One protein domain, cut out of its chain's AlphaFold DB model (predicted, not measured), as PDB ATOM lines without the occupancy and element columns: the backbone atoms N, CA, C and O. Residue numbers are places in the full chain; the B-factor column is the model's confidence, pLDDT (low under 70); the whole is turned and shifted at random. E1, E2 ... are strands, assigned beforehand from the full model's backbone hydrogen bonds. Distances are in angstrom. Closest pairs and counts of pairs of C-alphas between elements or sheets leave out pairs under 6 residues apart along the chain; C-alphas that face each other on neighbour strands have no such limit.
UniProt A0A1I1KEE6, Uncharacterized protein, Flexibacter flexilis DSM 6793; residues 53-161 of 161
ATOM      1  N   VAL A  53      42.949 -27.506  56.764       51.16
ATOM      2  CA  VAL A  53      43.138 -28.469  55.679       51.16
ATOM      3  C   VAL A  53      41.754 -28.947  55.252       51.16
ATOM      4  O   VAL A  53      41.061 -29.608  56.021       51.16
ATOM      5  N   VAL A  54      41.327 -28.602  54.039       54.03
ATOM      6  CA  VAL A  54      40.160 -29.242  53.421       54.03
ATOM      7  C   VAL A  54      40.661 -30.521  52.764       54.03
ATOM      8  O   VAL A  54      41.268 -30.479  51.695       54.03
ATOM      9  N   VAL A  55      40.468 -31.656  53.436       45.44
ATOM     10  CA  VAL A  55      40.773 -32.976  52.876       45.44
ATOM     11  C   VAL A  55      39.602 -33.378  51.984       45.44
ATOM     12  O   VAL A  55      38.520 -33.688  52.470       45.44
ATOM     13  N   VAL A  56      39.804 -33.343  50.669       46.62
ATOM     14  CA  VAL A  56      38.888 -33.976  49.716       46.62
ATOM     15  C   VAL A  56      39.375 -35.407  49.532       46.62
ATOM     16  O   VAL A  56      40.381 -35.639  48.863       46.62
ATOM     17  N   GLU A  57      38.698 -36.371  50.153       37.31
ATOM     18  CA  GLU A  57      39.017 -37.786  49.975       37.31
ATOM     19  C   GLU A  57      38.627 -38.241  48.562       37.31
ATOM     20  O   GLU A  57      37.453 -38.298  48.194       37.31
ATOM     21  N   ARG A  58      39.631 -38.581  47.752       44.16
ATOM     22  CA  ARG A  58      39.476 -39.454  46.584       44.16
ATOM     23  C   ARG A  58      40.548 -40.537  46.650       44.16
ATOM     24  O   ARG A  58      41.687 -40.237  47.015       44.16
ATOM     25  N   PRO A  59      40.220 -41.791  46.308       45.81
ATOM     26  CA  PRO A  59      41.156 -42.885  46.460       45.81
ATOM     27  C   PRO A  59      42.328 -42.713  45.482       45.81
ATOM     28  O   PRO A  59      42.145 -42.694  44.268       45.81
ATOM     29  N   ARG A  60      43.530 -42.663  46.071       50.00
ATOM     30  CA  ARG A  60      44.863 -42.997  45.525       50.00
ATOM     31  C   ARG A  60      45.839 -41.914  45.081       50.00
ATOM     32  O   ARG A  60      47.004 -42.260  44.973       50.00
ATOM     33  N   HIS A  61      45.497 -40.634  44.984       42.44
ATOM     34  CA  HIS A  61      46.528 -39.588  44.881       42.44
ATOM     35  C   HIS A  61      46.065 -38.325  45.614       42.44
ATOM     36  O   HIS A  61      45.195 -37.601  45.134       42.44
ATOM     37  N   HIS A  62      46.633 -38.070  46.797       40.78
ATOM     38  CA  HIS A  62      46.428 -36.818  47.525       40.78
ATOM     39  C   HIS A  62      47.181 -35.703  46.796       40.78
ATOM     40  O   HIS A  62      48.370 -35.492  47.022       40.78
ATOM     41  N   VAL A  63      46.493 -34.980  45.914       45.34
ATOM     42  CA  VAL A  63      46.992 -33.692  45.425       45.34
ATOM     43  C   VAL A  63      46.635 -32.654  46.483       45.34
ATOM     44  O   VAL A  63      45.513 -32.148  46.529       45.34
ATOM     45  N   VAL A  64      47.578 -32.369  47.380       47.12
ATOM     46  CA  VAL A  64      47.462 -31.237  48.301       47.12
ATOM     47  C   VAL A  64      47.690 -29.972  47.481       47.12
ATOM     48  O   VAL A  64      48.822 -29.569  47.233       47.12
ATOM     49  N   VAL A  65      46.606 -29.350  47.016       47.88
ATOM     50  CA  VAL A  65      46.686 -28.017  46.413       47.88
ATOM     51  C   VAL A  65      46.902 -27.022  47.549       47.88
ATOM     52  O   VAL A  65      45.956 -26.598  48.216       47.88
ATOM     53  N   HIS A  66      48.161 -26.669  47.796       45.06
ATOM     54  CA  HIS A  66      48.514 -25.545  48.652       45.06
ATOM     55  C   HIS A  66      48.056 -24.259  47.964       45.06
ATOM     56  O   HIS A  66      48.779 -23.682  47.161       45.06
ATOM     57  N   ARG A  67      46.837 -23.799  48.262       52.50
ATOM     58  CA  ARG A  67      46.477 -22.412  47.961       52.50
ATOM     59  C   ARG A  67      47.236 -21.537  48.945       52.50
ATOM     60  O   ARG A  67      46.817 -21.407  50.098       52.50
ATOM     61  N   HIS A  68      48.367 -20.999  48.503       54.47
ATOM     62  CA  HIS A  68      49.011 -19.881  49.172       54.47
ATOM     63  C   HIS A  68      48.005 -18.728  49.178       54.47
ATOM     64  O   HIS A  68      47.768 -18.078  48.170       54.47
ATOM     65  N   ARG A  69      47.313 -18.543  50.304       56.75
ATOM     66  CA  ARG A  69      46.540 -17.321  50.536       56.75
ATOM     67  C   ARG A  69      47.565 -16.216  50.745       56.75
ATOM     68  O   ARG A  69      48.500 -16.439  51.519       56.75
ATOM     69  N   SER A  70      47.413 -15.070  50.080       60.28
ATOM     70  CA  SER A  70      48.358 -13.968  50.261       60.28
ATOM     71  C   SER A  70      48.460 -13.612  51.748       60.28
ATOM     72  O   SER A  70      47.469 -13.683  52.482       60.28
ATOM     73  N   HIS A  71      49.667 -13.282  52.223       60.66
ATOM     74  CA  HIS A  71      49.898 -12.970  53.642       60.66
ATOM     75  C   HIS A  71      48.961 -11.856  54.124       60.66
ATOM     76  O   HIS A  71      48.523 -11.829  55.276       60.66
ATOM     77  N   TYR A  72      48.624 -10.958  53.213       58.72
ATOM     78  CA  TYR A  72      47.796  -9.814  53.490       58.72
ATOM     79  C   TYR A  72      46.333 -10.224  53.756       58.72
ATOM     80  O   TYR A  72      45.615  -9.499  54.445       58.72
ATOM     81  N   ARG A  73      45.858 -11.375  53.262       61.78
ATOM     82  CA  ARG A  73      44.447 -11.758  53.363       61.78
ATOM     83  C   ARG A  73      44.013 -12.001  54.822       61.78
ATOM     84  O   ARG A  73      44.581 -12.855  55.510       61.78
ATOM     85  N   PRO A  74      42.937 -11.347  55.294       63.72
ATOM     86  CA  PRO A  74      42.385 -11.603  56.620       63.72
ATOM     87  C   PRO A  74      41.823 -13.030  56.730       63.72
ATOM     88  O   PRO A  74      41.183 -13.559  55.822       63.72
ATOM     89  N   SER A  75      42.047 -13.670  57.882       66.44
ATOM     90  CA  SER A  75      41.628 -15.057  58.147       66.44
ATOM     91  C   SER A  75      40.120 -15.228  58.367       66.44
ATOM     92  O   SER A  75      39.626 -16.354  58.418       66.44
ATOM     93  N   ARG A  76      39.387 -14.119  58.504       74.00
ATOM     94  CA  ARG A  76      37.945 -14.057  58.761       74.00
ATOM     95  C   ARG A  76      37.254 -13.273  57.651       74.00
ATOM     96  O   ARG A  76      37.894 -12.459  56.993       74.00
ATOM     97  N   VAL A  77      35.951 -13.509  57.478       70.12
ATOM     98  CA  VAL A  77      35.104 -12.702  56.588       70.12
ATOM     99  C   VAL A  77      35.208 -11.246  57.034       70.12
ATOM    100  O   VAL A  77      34.845 -10.926  58.167       70.12
ATOM    101  N   VAL A  78      35.745 -10.391  56.165       80.50
ATOM    102  CA  VAL A  78      35.801  -8.950  56.404       80.50
ATOM    103  C   VAL A  78      34.604  -8.315  55.729       80.50
ATOM    104  O   VAL A  78      34.336  -8.547  54.554       80.50
ATOM    105  N   VAL A  79      33.873  -7.549  56.525       91.12
ATOM    106  CA  VAL A  79      32.793  -6.694  56.058       91.12
ATOM    107  C   VAL A  79      33.370  -5.304  55.858       91.12
ATOM    108  O   VAL A  79      34.015  -4.762  56.755       91.12
ATOM    109  N   TYR A  80      33.138  -4.739  54.681       93.00
ATOM    110  CA  TYR A  80      33.621  -3.424  54.301       93.00
ATOM    111  C   TYR A  80      32.464  -2.435  54.187       93.00
ATOM    112  O   TYR A  80      31.413  -2.741  53.621       93.00
ATOM    113  N   HIS A  81      32.707  -1.230  54.698       95.44
ATOM    114  CA  HIS A  81      31.820  -0.076  54.597       95.44
ATOM    115  C   HIS A  81      32.612   1.073  53.971       95.44
ATOM    116  O   HIS A  81      33.306   1.804  54.682       95.44
ATOM    117  N   PRO A  82      32.612   1.188  52.638       94.69
ATOM    118  CA  PRO A  82      33.451   2.153  51.965       94.69
ATOM    119  C   PRO A  82      33.008   3.581  52.258       94.69
ATOM    120  O   PRO A  82      31.819   3.872  52.356       94.69
ATOM    121  N   VAL A  83      33.976   4.497  52.305       93.25
ATOM    122  CA  VAL A  83      33.727   5.925  52.569       93.25
ATOM    123  C   VAL A  83      32.746   6.520  51.557       93.25
ATOM    124  O   VAL A  83      31.939   7.379  51.902       93.25
ATOM    125  N   TRP A  84      32.783   6.044  50.310       94.00
ATOM    126  CA  TRP A  84      31.882   6.521  49.270       94.00
ATOM    127  C   TRP A  84      30.458   5.997  49.408       94.00
ATOM    128  O   TRP A  84      29.566   6.671  48.916       94.00
ATOM    129  N   ASN A  85      30.215   4.872  50.087       95.88
ATOM    130  CA  ASN A  85      28.874   4.336  50.346       95.88
ATOM    131  C   ASN A  85      28.820   3.635  51.715       95.88
ATOM    132  O   ASN A  85      28.821   2.404  51.790       95.88
ATOM    133  N   PRO A  86      28.768   4.415  52.810       94.62
ATOM    134  CA  PRO A  86      28.835   3.868  54.163       94.62
ATOM    135  C   PRO A  86      27.585   3.061  54.545       94.62
ATOM    136  O   PRO A  86      27.643   2.239  55.455       94.62
ATOM    137  N   GLY A  87      26.459   3.286  53.859       95.00
ATOM    138  CA  GLY A  87      25.196   2.589  54.109       95.00
ATOM    139  C   GLY A  87      25.119   1.188  53.501       95.00
ATOM    140  O   GLY A  87      24.175   0.459  53.794       95.00
ATOM    141  N   TYR A  88      26.087   0.806  52.666       94.44
ATOM    142  CA  TYR A  88      26.121  -0.498  52.018       94.44
ATOM    143  C   TYR A  88      27.213  -1.382  52.623       94.44
ATOM    144  O   TYR A  88      28.266  -0.909  53.057       94.44
ATOM    145  N   THR A  89      26.943  -2.683  52.659       94.94
ATOM    146  CA  THR A  89      27.862  -3.707  53.152       94.94
ATOM    147  C   THR A  89      28.455  -4.460  51.974       94.94
ATOM    148  O   THR A  89      27.727  -5.098  51.218       94.94
ATOM    149  N   PHE A  90      29.779  -4.421  51.857       94.06
ATOM    150  CA  PHE A  90      30.528  -5.194  50.871       94.06
ATOM    151  C   PHE A  90      31.290  -6.325  51.560       94.06
ATOM    152  O   PHE A  90      31.773  -6.176  52.684       94.06
ATOM    153  N   TYR A  91      31.415  -7.455  50.878       91.00
ATOM    154  CA  TYR A  91      32.113  -8.650  51.358       91.00
ATOM    155  C   TYR A  91      33.395  -8.933  50.577       91.00
ATOM    156  O   TYR A  91      34.184  -9.794  50.970       91.00
ATOM    157  N   ARG A  92      33.602  -8.245  49.450       90.12
ATOM    158  CA  ARG A  92      34.776  -8.400  48.590       90.12
ATOM    159  C   ARG A  92      35.667  -7.172  48.648       90.12
ATOM    160  O   ARG A  92      35.207  -6.055  48.874       90.12
ATOM    161  N   ARG A  93      36.959  -7.386  48.402       90.31
ATOM    162  CA  ARG A  93      37.950  -6.312  48.338       90.31
ATOM    163  C   ARG A  93      37.653  -5.347  47.194       90.31
ATOM    164  O   ARG A  93      37.647  -4.142  47.404       90.31
ATOM    165  N   TRP A  94      37.405  -5.875  46.002       93.06
ATOM    166  CA  TRP A  94      37.265  -5.063  44.803       93.06
ATOM    167  C   TRP A  94      35.802  -4.834  44.443       93.06
ATOM    168  O   TRP A  94      35.032  -5.782  44.276       93.06
ATOM    169  N   VAL A  95      35.449  -3.565  44.260       95.62
ATOM    170  CA  VAL A  95      34.164  -3.137  43.701       95.62
ATOM    171  C   VAL A  95      34.425  -2.475  42.357       95.62
ATOM    172  O   VAL A  95      35.221  -1.543  42.271       95.62
ATOM    173  N   PHE A  96      33.776  -2.957  41.302       96.62
ATOM    174  CA  PHE A  96      33.946  -2.452  39.944       96.62
ATOM    175  C   PHE A  96      32.743  -1.623  39.496       96.62
ATOM    176  O   PHE A  96      31.602  -2.078  39.576       96.62
ATOM    177  N   PHE A  97      33.021  -0.434  38.965       97.12
ATOM    178  CA  PHE A  97      32.063   0.493  38.374       97.12
ATOM    179  C   PHE A  97      32.236   0.498  36.843       97.12
ATOM    180  O   PHE A  97      33.099   1.214  36.315       97.12
ATOM    181  N   PRO A  98      31.419  -0.273  36.099       96.12
ATOM    182  CA  PRO A  98      31.603  -0.503  34.664       96.12
ATOM    183  C   PRO A  98      31.533   0.776  33.833       96.12
ATOM    184  O   PRO A  98      32.300   0.939  32.889       96.12
ATOM    185  N   ARG A  99      30.650   1.709  34.205       96.56
ATOM    186  CA  ARG A  99      30.414   2.946  33.454       96.56
ATOM    187  C   ARG A  99      31.665   3.818  33.319       96.56
ATOM    188  O   ARG A  99      31.792   4.538  32.335       96.56
ATOM    189  N   TYR A 100      32.575   3.744  34.289       95.44
ATOM    190  CA  TYR A 100      33.763   4.600  34.365       95.44
ATOM    191  C   TYR A 100      35.075   3.827  34.270       95.44
ATOM    192  O   TYR A 100      36.136   4.436  34.377       95.44
ATOM    193  N   ASN A 101      35.011   2.502  34.099       95.44
ATOM    194  CA  ASN A 101      36.164   1.613  34.229       95.44
ATOM    195  C   ASN A 101      36.971   1.898  35.515       95.44
ATOM    196  O   ASN A 101      38.194   2.040  35.501       95.44
ATOM    197  N   LEU A 102      36.242   2.058  36.620       96.25
ATOM    198  CA  LEU A 102      36.757   2.476  37.918       96.25
ATOM    199  C   LEU A 102      36.626   1.313  38.892       96.25
ATOM    200  O   LEU A 102      35.579   0.676  38.977       96.25
ATOM    201  N   TYR A 103      37.676   1.068  39.655       96.88
ATOM    202  CA  TYR A 103      37.702   0.077  40.715       96.88
ATOM    203  C   TYR A 103      37.821   0.796  42.048       96.88
ATOM    204  O   TYR A 103      38.450   1.849  42.156       96.88
ATOM    205  N   TRP A 104      37.231   0.214  43.076       96.56
ATOM    206  CA  TRP A 104      37.420   0.618  44.453       96.56
ATOM    207  C   TRP A 104      38.018  -0.547  45.236       96.56
ATOM    208  O   TRP A 104      37.472  -1.651  45.223       96.56
ATOM    209  N   ASP A 105      39.141  -0.288  45.900       94.12
ATOM    210  CA  ASP A 105      39.788  -1.207  46.830       94.12
ATOM    211  C   ASP A 105      39.240  -0.932  48.237       94.12
ATOM    212  O   ASP A 105      39.636   0.033  48.895       94.12
ATOM    213  N   ASN A 106      38.322  -1.775  48.710       92.69
ATOM    214  CA  ASN A 106      37.727  -1.682  50.043       92.69
ATOM    215  C   ASN A 106      38.744  -1.817  51.176       92.69
ATOM    216  O   ASN A 106      38.491  -1.355  52.287       92.69
ATOM    217  N   TRP A 107      39.882  -2.452  50.918       87.44
ATOM    218  CA  TRP A 107      40.901  -2.653  51.932       87.44
ATOM    219  C   TRP A 107      41.841  -1.463  52.024       87.44
ATOM    220  O   TRP A 107      42.116  -0.983  53.123       87.44
ATOM    221  N   ARG A 108      42.305  -0.948  50.883       89.06
ATOM    222  CA  ARG A 108      43.158   0.252  50.860       89.06
ATOM    223  C   ARG A 108      42.368   1.558  50.968       89.06
ATOM    224  O   ARG A 108      42.964   2.596  51.230       89.06
ATOM    225  N   GLY A 109      41.051   1.514  50.773       94.38
ATOM    226  CA  GLY A 109      40.184   2.690  50.784       94.38
ATOM    227  C   GLY A 109      40.499   3.650  49.640       94.38
ATOM    228  O   GLY A 109      40.570   4.859  49.857       94.38
ATOM    229  N   MET A 110      40.754   3.121  48.440       96.06
ATOM    230  CA  MET A 110      41.209   3.929  47.309       96.06
ATOM    231  C   MET A 110      40.581   3.522  45.980       96.06
ATOM    232  O   MET A 110      40.233   2.364  45.755       96.06
ATOM    233  N   TYR A 111      40.490   4.493  45.080       96.88
ATOM    234  CA  TYR A 111      40.083   4.300  43.700       96.88
ATOM    235  C   TYR A 111      41.261   3.867  42.844       96.88
ATOM    236  O   TYR A 111      42.352   4.419  42.975       96.88
ATOM    237  N   VAL A 112      41.018   2.942  41.925       96.62
ATOM    238  CA  VAL A 112      41.981   2.483  40.927       96.62
ATOM    239  C   VAL A 112      41.351   2.621  39.545       96.62
ATOM    240  O   VAL A 112      40.259   2.114  39.302       96.62
ATOM    241  N   TYR A 113      41.998   3.356  38.646       96.06
ATOM    242  CA  TYR A 113      41.445   3.673  37.326       96.06
ATOM    243  C   TYR A 113      42.551   3.903  36.295       96.06
ATOM    244  O   TYR A 113      43.666   4.290  36.662       96.06
ATOM    245  N   PRO A 114      42.274   3.686  34.999       95.69
ATOM    246  CA  PRO A 114      43.236   3.981  33.953       95.69
ATOM    247  C   PRO A 114      43.320   5.492  33.711       95.69
ATOM    248  O   PRO A 114      42.311   6.191  33.620       95.69
ATOM    249  N   SER A 115      44.537   5.991  33.545       93.81
ATOM    250  CA  SER A 115      44.825   7.345  33.080       93.81
ATOM    251  C   SER A 115      45.889   7.264  31.992       93.81
ATOM    252  O   SER A 115      47.084   7.142  32.267       93.81
ATOM    253  N   GLY A 116      45.448   7.291  30.734       92.69
ATOM    254  CA  GLY A 116      46.308   6.967  29.597       92.69
ATOM    255  C   GLY A 116      46.734   5.496  29.639       92.69
ATOM    256  O   GLY A 116      45.886   4.615  29.744       92.69
ATOM    257  N   ASN A 117      48.044   5.242  29.591       94.50
ATOM    258  CA  ASN A 117      48.618   3.888  29.584       94.50
ATOM    259  C   ASN A 117      48.953   3.349  30.985       94.50
ATOM    260  O   ASN A 117      49.583   2.300  31.101       94.50
ATOM    261  N   VAL A 118      48.594   4.075  32.046       94.56
ATOM    262  CA  VAL A 118      48.979   3.737  33.421       94.56
ATOM    263  C   VAL A 118      47.738   3.624  34.296       94.56
ATOM    264  O   VAL A 118      46.799   4.408  34.166       94.56
ATOM    265  N   TRP A 119      47.744   2.655  35.207       94.62
ATOM    266  CA  TRP A 119      46.750   2.549  36.269       94.62
ATOM    267  C   TRP A 119      47.159   3.427  37.447       94.62
ATOM    268  O   TRP A 119      48.257   3.294  37.984       94.62
ATOM    269  N   ILE A 120      46.272   4.330  37.851       94.94
ATOM    270  CA  ILE A 120      46.487   5.239  38.974       94.94
ATOM    271  C   ILE A 120      45.658   4.759  40.156       94.94
ATOM    272  O   ILE A 120      44.494   4.400  39.993       94.94
ATOM    273  N   SER A 121      46.257   4.796  41.345       95.88
ATOM    274  CA  SER A 121      45.566   4.573  42.614       95.88
ATOM    275  C   SER A 121      45.476   5.894  43.386       95.88
ATOM    276  O   SER A 121      46.501   6.536  43.612       95.88
ATOM    277  N   ASN A 122      44.279   6.327  43.783       95.69
ATOM    278  CA  ASN A 122      44.057   7.606  44.467       95.69
ATOM    279  C   ASN A 122      42.949   7.471  45.532       95.69
ATOM    280  O   ASN A 122      41.896   6.917  45.223       95.69
ATOM    281  N   PRO A 123      43.134   7.959  46.775       95.50
ATOM    282  CA  PRO A 123      42.064   7.966  47.781       95.50
ATOM    283  C   PRO A 123      40.861   8.843  47.395       95.50
ATOM    284  O   PRO A 123      39.746   8.598  47.848       95.50
ATOM    285  N   MET A 124      41.066   9.862  46.557       95.38
ATOM    286  CA  MET A 124      40.003  10.732  46.060       95.38
ATOM    287  C   MET A 124      39.495  10.269  44.694       95.38
ATOM    288  O   MET A 124      40.246   9.724  43.882       95.38
ATOM    289  N   LEU A 125      38.212  10.531  44.435       93.44
ATOM    290  CA  LEU A 125      37.605  10.325  43.122       93.44
ATOM    291  C   LEU A 125      38.393  11.084  42.037       93.44
ATOM    292  O   LEU A 125      38.833  12.212  42.284       93.44
ATOM    293  N   PRO A 126      38.539  10.516  40.824       92.81
ATOM    294  CA  PRO A 126      39.099  11.237  39.688       92.81
ATOM    295  C   PRO A 126      38.382  12.583  39.490       92.81
ATOM    296  O   PRO A 126      37.152  12.617  39.570       92.81
ATOM    297  N   PRO A 127      39.091  13.681  39.157       91.56
ATOM    298  CA  PRO A 127      38.464  14.993  38.972       91.56
ATOM    299  C   PRO A 127      37.310  14.994  37.959       91.56
ATOM    300  O   PRO A 127      36.331  15.712  38.135       91.56
ATOM    301  N   ALA A 128      37.386  14.139  36.933       92.38
ATOM    302  CA  ALA A 128      36.328  13.966  35.937       92.38
ATOM    303  C   ALA A 128      35.010  13.399  36.510       92.38
ATOM    304  O   ALA A 128      33.964  13.533  35.882       92.38
ATOM    305  N   LEU A 129      35.056  12.772  37.689       94.12
ATOM    306  CA  LEU A 129      33.931  12.089  38.334       94.12
ATOM    307  C   LEU A 129      33.464  12.787  39.622       94.12
ATOM    308  O   LEU A 129      32.548  12.299  40.275       94.12
ATOM    309  N   ILE A 130      34.053  13.930  39.997       91.88
ATOM    310  CA  ILE A 130      33.789  14.581  41.293       91.88
ATOM    311  C   ILE A 130      32.330  15.036  41.469       91.88
ATOM    312  O   ILE A 130      31.828  15.088  42.586       91.88
ATOM    313  N   ASN A 131      31.636  15.324  40.365       93.50
ATOM    314  CA  ASN A 131      30.243  15.789  40.359       93.50
ATOM    315  C   ASN A 131      29.230  14.655  40.123       93.50
ATOM    316  O   ASN A 131      28.075  14.918  39.787       93.50
ATOM    317  N   ILE A 132      29.658  13.398  40.236       93.88
ATOM    318  CA  ILE A 132      28.820  12.225  39.993       93.88
ATOM    319  C   ILE A 132      28.456  11.593  41.330       93.88
ATOM    320  O   ILE A 132      29.298  11.436  42.214       93.88
ATOM    321  N   ASN A 133      27.196  11.186  41.469       95.06
ATOM    322  CA  ASN A 133      26.761  10.438  42.635       95.06
ATOM    323  C   ASN A 133      27.149   8.958  42.504       95.06
ATOM    324  O   ASN A 133      26.339   8.125  42.098       95.06
ATOM    325  N   ILE A 134      28.386   8.632  42.882       94.06
ATOM    326  CA  ILE A 134      28.917   7.266  42.800       94.06
ATOM    327  C   ILE A 134      28.097   6.242  43.610       94.06
ATOM    328  O   ILE A 134      28.054   5.073  43.245       94.06
ATOM    329  N   GLN A 135      27.390   6.665  44.668       95.06
ATOM    330  CA  GLN A 135      26.550   5.772  45.482       95.06
ATOM    331  C   GLN A 135      25.403   5.157  44.685       95.06
ATOM    332  O   GLN A 135      25.023   4.016  44.930       95.06
ATOM    333  N   SER A 136      24.847   5.925  43.745       95.75
ATOM    334  CA  SER A 136      23.739   5.489  42.896       95.75
ATOM    335  C   SER A 136      24.185   4.763  41.627       95.75
ATOM    336  O   SER A 136      23.341   4.290  40.870       95.75
ATOM    337  N   GLU A 137      25.491   4.689  41.360       96.06
ATOM    338  CA  GLU A 137      26.002   4.069  40.142       96.06
ATOM    339  C   GLU A 137      25.988   2.540  40.246       96.06
ATOM    340  O   GLU A 137      26.206   1.948  41.310       96.06
ATOM    341  N   GLN A 138      25.746   1.891  39.106       96.94
ATOM    342  CA  GLN A 138      25.802   0.439  39.007       96.94
ATOM    343  C   GLN A 138      27.212  -0.050  39.344       96.94
ATOM    344  O   GLN A 138      28.198   0.492  38.842       96.94
ATOM    345  N   HIS A 139      27.299  -1.090  40.167       96.62
ATOM    346  CA  HIS A 139      28.564  -1.669  40.592       96.62
ATOM    347  C   HIS A 139      28.440  -3.171  40.841       96.62
ATOM    348  O   HIS A 139      27.346  -3.688  41.071       96.62
ATOM    349  N   TYR A 140      29.577  -3.862  40.799       95.00
ATOM    350  CA  TYR A 140      29.668  -5.296  41.056       95.00
ATOM    351  C   TYR A 140      30.841  -5.603  41.980       95.00
ATOM    352  O   TYR A 140      31.929  -5.052  41.821       95.00
ATOM    353  N   GLU A 141      30.633  -6.520  42.917       93.38
ATOM    354  CA  GLU A 141      31.714  -7.081  43.722       93.38
ATOM    355  C   GLU A 141      32.460  -8.147  42.917       93.38
ATOM    356  O   GLU A 141      31.858  -9.121  42.453       93.38
ATOM    357  N   LEU A 142      33.771  -7.975  42.743       89.38
ATOM    358  CA  LEU A 142      34.577  -8.956  42.023       89.38
ATOM    359  C   LEU A 142      34.827 -10.188  42.891       89.38
ATOM    360  O   LEU A 142      35.033 -10.101  44.104       89.38
ATOM    361  N   GLN A 143      34.794 -11.357  42.253       82.69
ATOM    362  CA  GLN A 143      35.032 -12.624  42.932       82.69
ATOM    363  C   GLN A 143      36.503 -12.772  43.343       82.69
ATOM    364  O   GLN A 143      37.417 -12.311  42.666       82.69
ATOM    365  N   GLU A 144      36.723 -13.471  44.455       67.81
ATOM    366  CA  GLU A 144      38.047 -13.644  45.073       67.81
ATOM    367  C   GLU A 144      39.039 -14.441  44.224       67.81
ATOM    368  O   GLU A 144      40.243 -14.331  44.423       67.81
ATOM    369  N   ASN A 145      38.562 -15.246  43.272       68.06
ATOM    370  CA  ASN A 145      39.438 -16.030  42.398       68.06
ATOM    371  C   ASN A 145      40.374 -15.162  41.537       68.06
ATOM    372  O   ASN A 145      41.347 -15.694  41.011       68.06
ATOM    373  N   ALA A 146      40.088 -13.864  41.408       57.75
ATOM    374  CA  ALA A 146      40.927 -12.884  40.728       57.75
ATOM    375  C   ALA A 146      41.819 -12.051  41.678       57.75
ATOM    376  O   ALA A 146      42.650 -11.294  41.191       57.75
ATOM    377  N   ASP A 147      41.649 -12.170  43.002       58.25
ATOM    378  CA  ASP A 147      42.361 -11.369  44.020       58.25
ATOM    379  C   ASP A 147      43.566 -12.120  44.614       58.25
ATOM    380  O   ASP A 147      44.534 -11.504  45.032       58.25
ATOM    381  N   ASP A 148      43.555 -13.459  44.611       54.62
ATOM    382  CA  ASP A 148      44.622 -14.271  45.222       54.62
ATOM    383  C   ASP A 148      45.927 -14.339  44.374       54.62
ATOM    384  O   ASP A 148      46.876 -15.009  44.781       54.62
ATOM    385  N   ILE A 149      46.023 -13.655  43.220       54.50
ATOM    386  CA  ILE A 149      47.255 -13.579  42.399       54.50
ATOM    387  C   ILE A 149      48.049 -12.313  42.766       54.50
ATOM    388  O   ILE A 149      48.310 -11.445  41.938       54.50
ATOM    389  N   ASP A 150      48.434 -12.198  44.037       51.31
ATOM    390  CA  ASP A 150      49.350 -11.145  44.502       51.31
ATOM    391  C   ASP A 150      50.834 -11.501  44.219       51.31
ATOM    392  O   ASP A 150      51.716 -10.663  44.410       51.31
ATOM    393  N   GLU A 151      51.128 -12.723  43.738       52.59
ATOM    394  CA  GLU A 151      52.491 -13.237  43.460       52.59
ATOM    395  C   GLU A 151      53.275 -12.415  42.420       52.59
ATOM    396  O   GLU A 151      54.493 -12.531  42.338       52.59
ATOM    397  N   ILE A 152      52.616 -11.527  41.668       50.72
ATOM    398  CA  ILE A 152      53.277 -10.588  40.743       50.72
ATOM    399  C   ILE A 152      54.183  -9.579  41.477       50.72
ATOM    400  O   ILE A 152      55.061  -8.991  40.853       50.72
ATOM    401  N   TYR A 153      54.005  -9.384  42.787       45.16
ATOM    402  CA  TYR A 153      54.801  -8.447  43.586       45.16
ATOM    403  C   TYR A 153      55.725  -9.121  44.600       45.16
ATOM    404  O   TYR A 153      56.239  -8.428  45.479       45.16
ATOM    405  N   ASP A 154      55.940 -10.437  44.519       51.44
ATOM    406  CA  ASP A 154      56.976 -11.061  45.336       51.44
ATOM    407  C   ASP A 154      58.352 -10.698  44.743       51.44
ATOM    408  O   ASP A 154      58.682 -11.174  43.652       51.44
ATOM    409  N   PRO A 155      59.175  -9.861  45.410       53.53
ATOM    410  CA  PRO A 155      60.506  -9.513  44.910       53.53
ATOM    411  C   PRO A 155      61.411 -10.744  44.762       53.53
ATOM    412  O   PRO A 155      62.441 -10.668  44.099       53.53
ATOM    413  N   MET A 156      61.038 -11.881  45.355       50.84
ATOM    414  CA  MET A 156      61.752 -13.144  45.214       50.84
ATOM    415  C   MET A 156      61.529 -13.821  43.842       50.84
ATOM    416  O   MET A 156      62.303 -14.699  43.471       50.84
ATOM    417  N   TYR A 157      60.512 -13.415  43.070       50.12
ATOM    418  CA  TYR A 157      60.212 -13.968  41.739       50.12
ATOM    419  C   TYR A 157      60.950 -13.271  40.580       50.12
ATOM    420  O   TYR A 157      61.037 -13.845  39.493       50.12
ATOM    421  N   ASP A 158      61.506 -12.074  40.799       52.12
ATOM    422  CA  ASP A 158      62.292 -11.341  39.791       52.12
ATOM    423  C   ASP A 158      63.729 -11.883  39.634       52.12
ATOM    424  O   ASP A 158      64.367 -11.623  38.619       52.12
ATOM    425  N   ASP A 159      64.232 -12.693  40.576       51.16
ATOM    426  CA  ASP A 159      65.597 -13.259  40.533       51.16
ATOM    427  C   ASP A 159      65.742 -14.464  39.570       51.16
ATOM    428  O   ASP A 159      66.821 -15.028  39.404       51.16
ATOM    429  N   TYR A 160      64.651 -14.877  38.913       50.03
ATOM    430  CA  TYR A 160      64.613 -16.036  38.009       50.03
ATOM    431  C   TYR A 160      64.308 -15.686  36.537       50.03
ATOM    432  O   TYR A 160      63.936 -16.581  35.770       50.03
ATOM    433  N   ARG A 161      64.444 -14.418  36.121       46.38
ATOM    434  CA  ARG A 161      64.237 -13.976  34.727       46.38
ATOM    435  C   ARG A 161      65.479 -13.413  34.054       46.38
ATOM    436  O   ARG A 161      66.253 -12.700  34.718       46.38
TER     437      ARG A 161
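This is residues 53 to 161 of the 161 residues of an uncharacterized protein of Flexibacter flexilis DSM 6793 (UniProt A0A1I1KEE6). There is little regular structure: a small twisted sheet of four strands, E1 to E4, sits between two long loop stretches, residues 53 to 93 and 123 to 161, from which residues 57 to 62 and 152 to 161 stick out. The 109 printed residues include 19 in named strands and no named helix, class all strand. The order E1 - E2 - E3 - E4 is a meander, each strand the antiparallel neighbour of the one before. The whole is loose and flat, radius of gyration of the C-alphas 17.9 A, spanning 60 by 38 by 21 A.

E1, residues 94 to 97, and E2, residues 102 to 105, form an antiparallel hairpin at 159 degrees; N 95 and O 104, 2.9 A apart, are within hydrogen-bond range. E2 and E3, residues 110 to 115, form a hairpin at 149 degrees, with N 103 and O 112 2.8 A apart. E3 and E4, residues 118 to 122, form a hairpin at 153 degrees, with N 111 and O 122 2.8 A apart. Edge strands E1 and E4 are apart. Residues 95 to 96 of E1 pair antiparallel with residues 140 to 141.

E1 begins at C-alpha 94 (37.265, -5.063, 44.803) and is 10.0 A long, E2 10.1 A, E3 15.1 A and E4 12.7 A, ending at C-alpha 122 (44.057, 7.606, 44.467).

The farthest C-alphas, of Arg 60 and Asn 131, are 60.8 A apart. The printed part has no cut, and the three links between strands are tight. Residues 53 to 75 and 144 to 161 have pLDDT under 70.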